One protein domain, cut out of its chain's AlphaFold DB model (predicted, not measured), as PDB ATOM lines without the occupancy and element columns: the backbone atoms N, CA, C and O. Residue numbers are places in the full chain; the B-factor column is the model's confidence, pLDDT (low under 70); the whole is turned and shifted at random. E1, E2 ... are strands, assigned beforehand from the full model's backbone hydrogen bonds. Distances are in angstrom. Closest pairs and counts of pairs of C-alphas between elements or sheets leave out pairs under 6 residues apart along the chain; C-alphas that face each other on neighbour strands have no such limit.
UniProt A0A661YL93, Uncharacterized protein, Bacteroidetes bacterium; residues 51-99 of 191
ATOM      1  N   ASP A  51      13.062 -26.742   9.173       74.56
ATOM      2  CA  ASP A  51      14.034 -26.453   8.124       74.56
ATOM      3  C   ASP A  51      15.238 -27.387   8.271       74.56
ATOM      4  O   ASP A  51      16.162 -27.136   9.046       74.56
ATOM      5  N   ILE A  52      15.203 -28.497   7.534       72.25
ATOM      6  CA  ILE A  52      16.283 -29.489   7.513       72.25
ATOM      7  C   ILE A  52      17.574 -28.938   6.896       72.25
ATOM      8  O   ILE A  52      18.661 -29.401   7.238       72.25
ATOM      9  N   HIS A  53      17.485 -27.932   6.020       68.75
ATOM     10  CA  HIS A  53      18.642 -27.394   5.309       68.75
ATOM     11  C   HIS A  53      19.505 -26.512   6.208       68.75
ATOM     12  O   HIS A  53      20.692 -26.342   5.935       68.75
ATOM     13  N   THR A  54      18.954 -25.970   7.295       73.25
ATOM     14  CA  THR A  54      19.698 -25.125   8.245       73.25
ATOM     15  C   THR A  54      20.430 -25.898   9.340       73.25
ATOM     16  O   THR A  54      21.232 -25.302  10.058       73.25
ATOM     17  N   ILE A  55      20.222 -27.213   9.461       79.81
ATOM     18  CA  ILE A  55      20.850 -28.009  10.519       79.81
ATOM     19  C   ILE A  55      22.372 -28.021  10.337       79.81
ATOM     20  O   ILE A  55      22.900 -28.571   9.374       79.81
ATOM     21  N   SER A  56      23.084 -27.433  11.296       83.06
ATOM     22  CA  SER A  56      24.551 -27.450  11.366       83.06
ATOM     23  C   SER A  56      25.094 -28.498  12.340       83.06
ATOM     24  O   SER A  56      26.271 -28.849  12.281       83.06
ATOM     25  N   TYR A  57      24.247 -28.979  13.252       89.38
ATOM     26  CA  TYR A  57      24.588 -29.972  14.261       89.38
ATOM     27  C   TYR A  57      23.366 -30.818  14.613       89.38
ATOM     28  O   TYR A  57      22.269 -30.285  14.792       89.38
ATOM     29  N   MET A  58      23.567 -32.123  14.771       88.75
ATOM     30  CA  MET A  58      22.554 -33.041  15.268       88.75
ATOM     31  C   MET A  58      23.164 -34.016  16.272       88.75
ATOM     32  O   MET A  58      24.231 -34.579  16.038       88.75
ATOM     33  N   LYS A  59      22.453 -34.247  17.376       92.56
ATOM     34  CA  LYS A  59      22.769 -35.298  18.343       92.56
ATOM     35  C   LYS A  59      21.598 -36.259  18.437       92.56
ATOM     36  O   LYS A  59      20.512 -35.866  18.852       92.56
ATOM     37  N   ILE A  60      21.821 -37.509  18.050       89.06
ATOM     38  CA  ILE A  60      20.777 -38.529  17.942       89.06
ATOM     39  C   ILE A  60      21.133 -39.678  18.868       89.06
ATOM     40  O   ILE A  60      22.214 -40.243  18.750       89.06
ATOM     41  N   LYS A  61      20.216 -40.060  19.757       91.88
ATOM     42  CA  LYS A  61      20.287 -41.345  20.456       91.88
ATOM     43  C   LYS A  61      19.421 -42.345  19.698       91.88
ATOM     44  O   LYS A  61      18.228 -42.100  19.538       91.88
ATOM     45  N   CYS A  62      19.995 -43.456  19.252       85.62
ATOM     46  CA  CYS A  62      19.274 -44.452  18.466       85.62
ATOM     47  C   CYS A  62      19.621 -45.888  18.867       85.62
ATOM     48  O   CYS A  62      20.714 -46.177  19.359       85.62
ATOM     49  N   SER A  63      18.669 -46.780  18.603       90.25
ATOM     50  CA  SER A  63      18.838 -48.230  18.604       90.25
ATOM     51  C   SER A  63      18.322 -48.738  17.264       90.25
ATOM     52  O   SER A  63      17.132 -48.595  16.990       90.25
ATOM     53  N   LEU A  64      19.199 -49.288  16.428       86.00
ATOM     54  CA  LEU A  64      18.872 -49.713  15.066       86.00
ATOM     55  C   LEU A  64      19.547 -51.038  14.715       86.00
ATOM     56  O   LEU A  64      20.556 -51.416  15.312       86.00
ATOM     57  N   GLU A  65      18.974 -51.742  13.745       84.50
ATOM     58  CA  GLU A  65      19.581 -52.918  13.128       84.50
ATOM     59  C   GLU A  65      20.084 -52.544  11.731       84.50
ATOM     60  O   GLU A  65      19.329 -52.025  10.913       84.50
ATOM     61  N   GLN A  66      21.370 -52.773  11.476       77.75
ATOM     62  CA  GLN A  66      22.061 -52.395  10.243       77.75
ATOM     63  C   GLN A  66      22.404 -53.625   9.395       77.75
ATOM     64  O   GLN A  66      22.762 -54.682   9.921       77.75
ATOM     65  N   ALA A  67      22.317 -53.477   8.073       76.19
ATOM     66  CA  ALA A  67      22.758 -54.475   7.107       76.19
ATOM     67  C   ALA A  67      23.421 -53.766   5.906       76.19
ATOM     68  O   ALA A  67      22.736 -53.004   5.223       76.19
ATOM     69  N   PRO A  68      24.715 -54.006   5.615       79.44
ATOM     70  CA  PRO A  68      25.648 -54.889   6.327       79.44
ATOM     71  C   PRO A  68      26.045 -54.362   7.722       79.44
ATOM     72  O   PRO A  68      25.733 -53.230   8.085       79.44
ATOM     73  N   ALA A  69      26.729 -55.197   8.512       79.88
ATOM     74  CA  ALA A  69      27.310 -54.777   9.787       79.88
ATOM     75  C   ALA A  69      28.371 -53.687   9.560       79.88
ATOM     76  O   ALA A  69      29.287 -53.884   8.765       79.88
ATOM     77  N   ALA A  70      28.264 -52.571  10.279       85.31
ATOM     78  CA  ALA A  70      29.260 -51.505  10.317       85.31
ATOM     79  C   ALA A  70      30.228 -51.690  11.494       85.31
ATOM     80  O   ALA A  70      29.848 -52.178  12.564       85.31
ATOM     81  N   THR A  71      31.469 -51.254  11.309       87.56
ATOM     82  CA  THR A  71      32.496 -51.153  12.352       87.56
ATOM     83  C   THR A  71      32.426 -49.803  13.072       87.56
ATOM     84  O   THR A  71      31.662 -48.915  12.694       87.56
ATOM     85  N   LYS A  72      33.209 -49.612  14.144       88.06
ATOM     86  CA  LYS A  72      33.261 -48.297  14.808       88.06
ATOM     87  C   LYS A  72      33.909 -47.252  13.909       88.06
ATOM     88  O   LYS A  72      33.521 -46.089  13.968       88.06
ATOM     89  N   GLU A  73      34.877 -47.662  13.110       89.12
ATOM     90  CA  GLU A  73      35.620 -46.827  12.179       89.12
ATOM     91  C   GLU A  73      34.691 -46.298  11.079       89.12
ATOM     92  O   GLU A  73      34.688 -45.097  10.820       89.12
ATOM     93  N   ASP A  74      33.804 -47.146  10.545       88.62
ATOM     94  CA  ASP A  74      32.794 -46.751   9.547       88.62
ATOM     95  C   ASP A  74      31.840 -45.659  10.062       88.62
ATOM     96  O   ASP A  74      31.304 -44.858   9.298       88.62
ATOM     97  N   LEU A  75      31.620 -45.622  11.379       90.38
ATOM     98  CA  LEU A  75      30.693 -44.697  12.027       90.38
ATOM     99  C   LEU A  75      31.371 -43.435  12.578       90.38
ATOM    100  O   LEU A  75      30.668 -42.528  13.033       90.38
ATOM    101  N   ASN A  76      32.704 -43.362  12.542       92.06
ATOM    102  CA  ASN A  76      33.502 -42.240  13.037       92.06
ATOM    103  C   ASN A  76      34.351 -41.646  11.904       92.06
ATOM    104  O   ASN A  76      35.538 -41.933  11.768       92.06
ATOM    105  N   VAL A  77      33.726 -40.777  11.115       90.31
ATOM    106  CA  VAL A  77      34.319 -40.105   9.951       90.31
ATOM    107  C   VAL A  77      34.315 -38.584  10.150       90.31
ATOM    108  O   VAL A  77      33.613 -38.085  11.032       90.31
ATOM    109  N   PRO A  78      35.070 -37.790   9.370       88.88
ATOM    110  CA  PRO A  78      35.000 -36.334   9.471       88.88
ATOM    111  C   PRO A  78      33.553 -35.818   9.387       88.88
ATOM    112  O   PRO A  78      32.855 -36.038   8.404       88.88
ATOM    113  N   GLY A  79      33.106 -35.136  10.445       88.81
ATOM    114  CA  GLY A  79      31.739 -34.622  10.568       88.81
ATOM    115  C   GLY A  79      30.726 -35.568  11.222       88.81
ATOM    116  O   GLY A  79      29.592 -35.152  11.438       88.81
ATOM    117  N   GLN A  80      31.115 -36.787  11.606       93.62
ATOM    118  CA  GLN A  80      30.270 -37.726  12.346       93.62
ATOM    119  C   GLN A  80      31.063 -38.461  13.430       93.62
ATOM    120  O   GLN A  80      32.128 -39.023  13.188       93.62
ATOM    121  N   LYS A  81      30.501 -38.527  14.633       95.06
ATOM    122  CA  LYS A  81      31.037 -39.307  15.745       95.06
ATOM    123  C   LYS A  81      29.973 -40.247  16.283       95.06
ATOM    124  O   LYS A  81      28.850 -39.819  16.535       95.06
ATOM    125  N   PHE A  82      30.351 -41.493  16.532       94.69
ATOM    126  CA  PHE A  82      29.499 -42.481  17.179       94.69
ATOM    127  C   PHE A  82      30.088 -42.929  18.516       94.69
ATOM    128  O   PHE A  82      31.249 -43.336  18.608       94.69
ATOM    129  N   THR A  83      29.253 -42.917  19.553       95.38
ATOM    130  CA  THR A  83      29.561 -43.497  20.864       95.38
ATOM    131  C   THR A  83      28.479 -44.491  21.253       95.38
ATOM    132  O   THR A  83      27.325 -44.106  21.437       95.38
ATOM    133  N   GLY A  84      28.845 -45.761  21.413       93.62
ATOM    134  CA  GLY A  84      27.896 -46.809  21.762       93.62
ATOM    135  C   GLY A  84      28.442 -48.216  21.561       93.62
ATOM    136  O   GLY A  84      29.656 -48.430  21.441       93.62
ATOM    137  N   LEU A  85      27.514 -49.165  21.538       92.62
ATOM    138  CA  LEU A  85      27.764 -50.590  21.387       92.62
ATOM    139  C   LEU A  85      27.339 -51.050  19.992       92.62
ATOM    140  O   LEU A  85      26.289 -50.654  19.486       92.62
ATOM    141  N   ILE A  86      28.169 -51.908  19.403       90.00
ATOM    142  CA  ILE A  86      27.895 -52.597  18.144       90.00
ATOM    143  C   ILE A  86      28.005 -54.088  18.441       90.00
ATOM    144  O   ILE A  86      29.089 -54.577  18.757       90.00
ATOM    145  N   ASN A  87      26.883 -54.796  18.362       87.69
ATOM    146  CA  ASN A  87      26.796 -56.233  18.594       87.69
ATOM    147  C   ASN A  87      26.260 -56.895  17.321       87.69
ATOM    148  O   ASN A  87      25.048 -57.022  17.131       87.69
ATOM    149  N   GLY A  88      27.171 -57.278  16.424       86.12
ATOM    150  CA  GLY A  88      26.817 -57.759  15.089       86.12
ATOM    151  C   GLY A  88      26.074 -56.679  14.299       86.12
ATOM    152  O   GLY A  88      26.622 -55.614  14.029       86.12
ATOM    153  N   ASN A  89      24.808 -56.941  13.977       87.62
ATOM    154  CA  ASN A  89      23.948 -56.004  13.251       87.62
ATOM    155  C   ASN A  89      23.190 -55.038  14.167       87.62
ATOM    156  O   ASN A  89      22.560 -54.118  13.664       87.62
ATOM    157  N   LYS A  90      23.218 -55.217  15.492       89.56
ATOM    158  CA  LYS A  90      22.518 -54.316  16.411       89.56
ATOM    159  C   LYS A  90      23.444 -53.195  16.865       89.56
ATOM    160  O   LYS A  90      24.512 -53.452  17.423       89.56
ATOM    161  N   LEU A  91      22.994 -51.963  16.672       90.88
ATOM    162  CA  LEU A  91      23.673 -50.745  17.081       90.88
ATOM    163  C   LEU A  91      22.831 -50.015  18.124       90.88
ATOM    164  O   LEU A  91      21.656 -49.742  17.895       90.88
ATOM    165  N   GLU A  92      23.442 -49.661  19.251       93.81
ATOM    166  CA  GLU A  92      22.814 -48.836  20.282       93.81
ATOM    167  C   GLU A  92      23.801 -47.775  20.763       93.81
ATOM    168  O   GLU A  92      24.890 -48.087  21.251       93.81
ATOM    169  N   GLY A  93      23.437 -46.503  20.616       94.38
ATOM    170  CA  GLY A  93      24.341 -45.427  20.987       94.38
ATOM    171  C   GLY A  93      23.870 -44.041  20.596       94.38
ATOM    172  O   GLY A  93      22.679 -43.774  20.429       94.38
ATOM    173  N   ILE A  94      24.844 -43.145  20.509       95.88
ATOM    174  CA  ILE A  94      24.659 -41.733  20.218       95.88
ATOM    175  C   ILE A  94      25.516 -41.364  19.012       95.88
ATOM    176  O   ILE A  94      26.726 -41.598  19.022       95.88
ATOM    177  N   PHE A  95      24.883 -40.752  18.017       93.88
ATOM    178  CA  PHE A  95      25.545 -40.060  16.921       93.88
ATOM    179  C   PHE A  95      25.601 -38.565  17.208       93.88
ATOM    180  O   PHE A  95      24.598 -37.956  17.584       93.88
ATOM    181  N   GLU A  96      26.767 -37.970  16.999       95.31
ATOM    182  CA  GLU A  96      26.958 -36.528  16.917       95.31
ATOM    183  C   GLU A  96      27.430 -36.194  15.508       95.31
ATOM    184  O   GLU A  96      28.499 -36.629  15.083       95.31
ATOM    185  N   ILE A  97      26.609 -35.451  14.778       92.56
ATOM    186  CA  ILE A  97      26.824 -35.115  13.375       92.56
ATOM    187  C   ILE A  97      26.981 -33.601  13.287       92.56
ATOM    188  O   ILE A  97      26.116 -32.854  13.742       92.56
ATOM    189  N   ALA A  98      28.090 -33.150  12.716       90.00
ATOM    190  CA  ALA A  98      28.431 -31.746  12.543       90.00
ATOM    191  C   ALA A  98      29.117 -31.558  11.187       90.00
ATOM    192  O   ALA A  98      30.326 -31.754  11.053       90.00
ATOM    193  N   HIS A  99      28.354 -31.161  10.172       78.38
ATOM    194  CA  HIS A  99      28.923 -30.855   8.865       78.38
ATOM    195  C   HIS A  99      29.309 -29.382   8.806       78.38
ATOM    196  O   HIS A  99      28.461 -28.490   8.860       78.38
TER     197      HIS A  99
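This is residues 51 to 99 of the 191 residues of an uncharacterized protein of Bacteroidetes bacterium (UniProt A0A661YL93). Picture one small sheet of three strands, bent like an arch: E3 runs down its middle between E1 and E2, and each of the three strands bends near its own middle. The long link of residues 66 to 79 leaves the end of E1, crosses to the E2 side on the hollow side of the arch and leads into E2, while residues 51 to 57 make a tail beyond the end of the sheet where E1 begins. The printed part has 49 residues, with three named strands in the order E1, E2, E3 along the chain and no named helix; the sheet's order is E1, E3, E2, all antiparallel. The class is all strand, though the named strands hold 24 of the 49 residues, under half. The whole is only just compact, close to loose, with a radius of gyration of the C-alphas of 11.5 A, and its elongated outline spans 34 by 19 by 17 A.

Start in the sheet with E3, residues 90 to 97: find C-alpha 90 at (22.518, -54.316, 16.411), and from there the strand runs 19.9 A to C-alpha 97 at (26.824, -35.115, 13.375). Next look at E1, residues 58 to 65, which begins at C-alpha 58 at (22.554, -33.041, 15.268) and measures 20.2 A from first to last C-alpha. E2, residues 80 to 87, starts at C-alpha 80 at (30.270, -37.726, 12.346) and is 19.8 A long. Each strand has 8 residues. Look for the bends at residue 61 in E1, by 61 degrees, at residue 84 in E2, by 69 degrees, and at residue 93 in E3, by 65 degrees.

In the sheet, E3 is the inner strand, and E1 and E2 are its edge strands. E1 and E3 are antiparallel, with 164 degrees between their N-to-C directions. Look at C-alphas 61 and 94, which face each other at 4.4 A. In the backbone of this pair, N 60 and O 95 are 2.9 A apart and N 95 and O 60 are 2.8 A apart, both within hydrogen-bond range. Now turn to E2 and E3, which form a hairpin: they are antiparallel at 170 degrees, and a tight link of two residues, Gly 88 and Asn 89, joins them. C-alphas 84 and 93 face each other at 3.9 A, near the bends of both strands. Here N 83 and O 94 are 2.9 A apart and N 94 and O 83 are 2.8 A apart, again within hydrogen-bond range. E1 and E2 follow each other in the chain but are apart, with no C-alpha of the one within 8 A of the other. The sheet is twisted, its C-alphas lying up to 5.1 A off the best plane through them.

The two C-alphas farthest apart in the domain are those of Asp 51 and Gly 88, at 34.5 A, while the C-alphas of the first and last printed residues, Asp 51 and His 99, are 15.5 A apart. The printed part has no cut between residues 51 and 99. The link from E1 to E2 is long, with 14 residues, 66 to 79, that hold no named element; their C-alphas lie 6 to 14 A from the mean of all C-alphas. The mean pLDDT of the printed part is 87.4, and you will find one residue under 70, His 53.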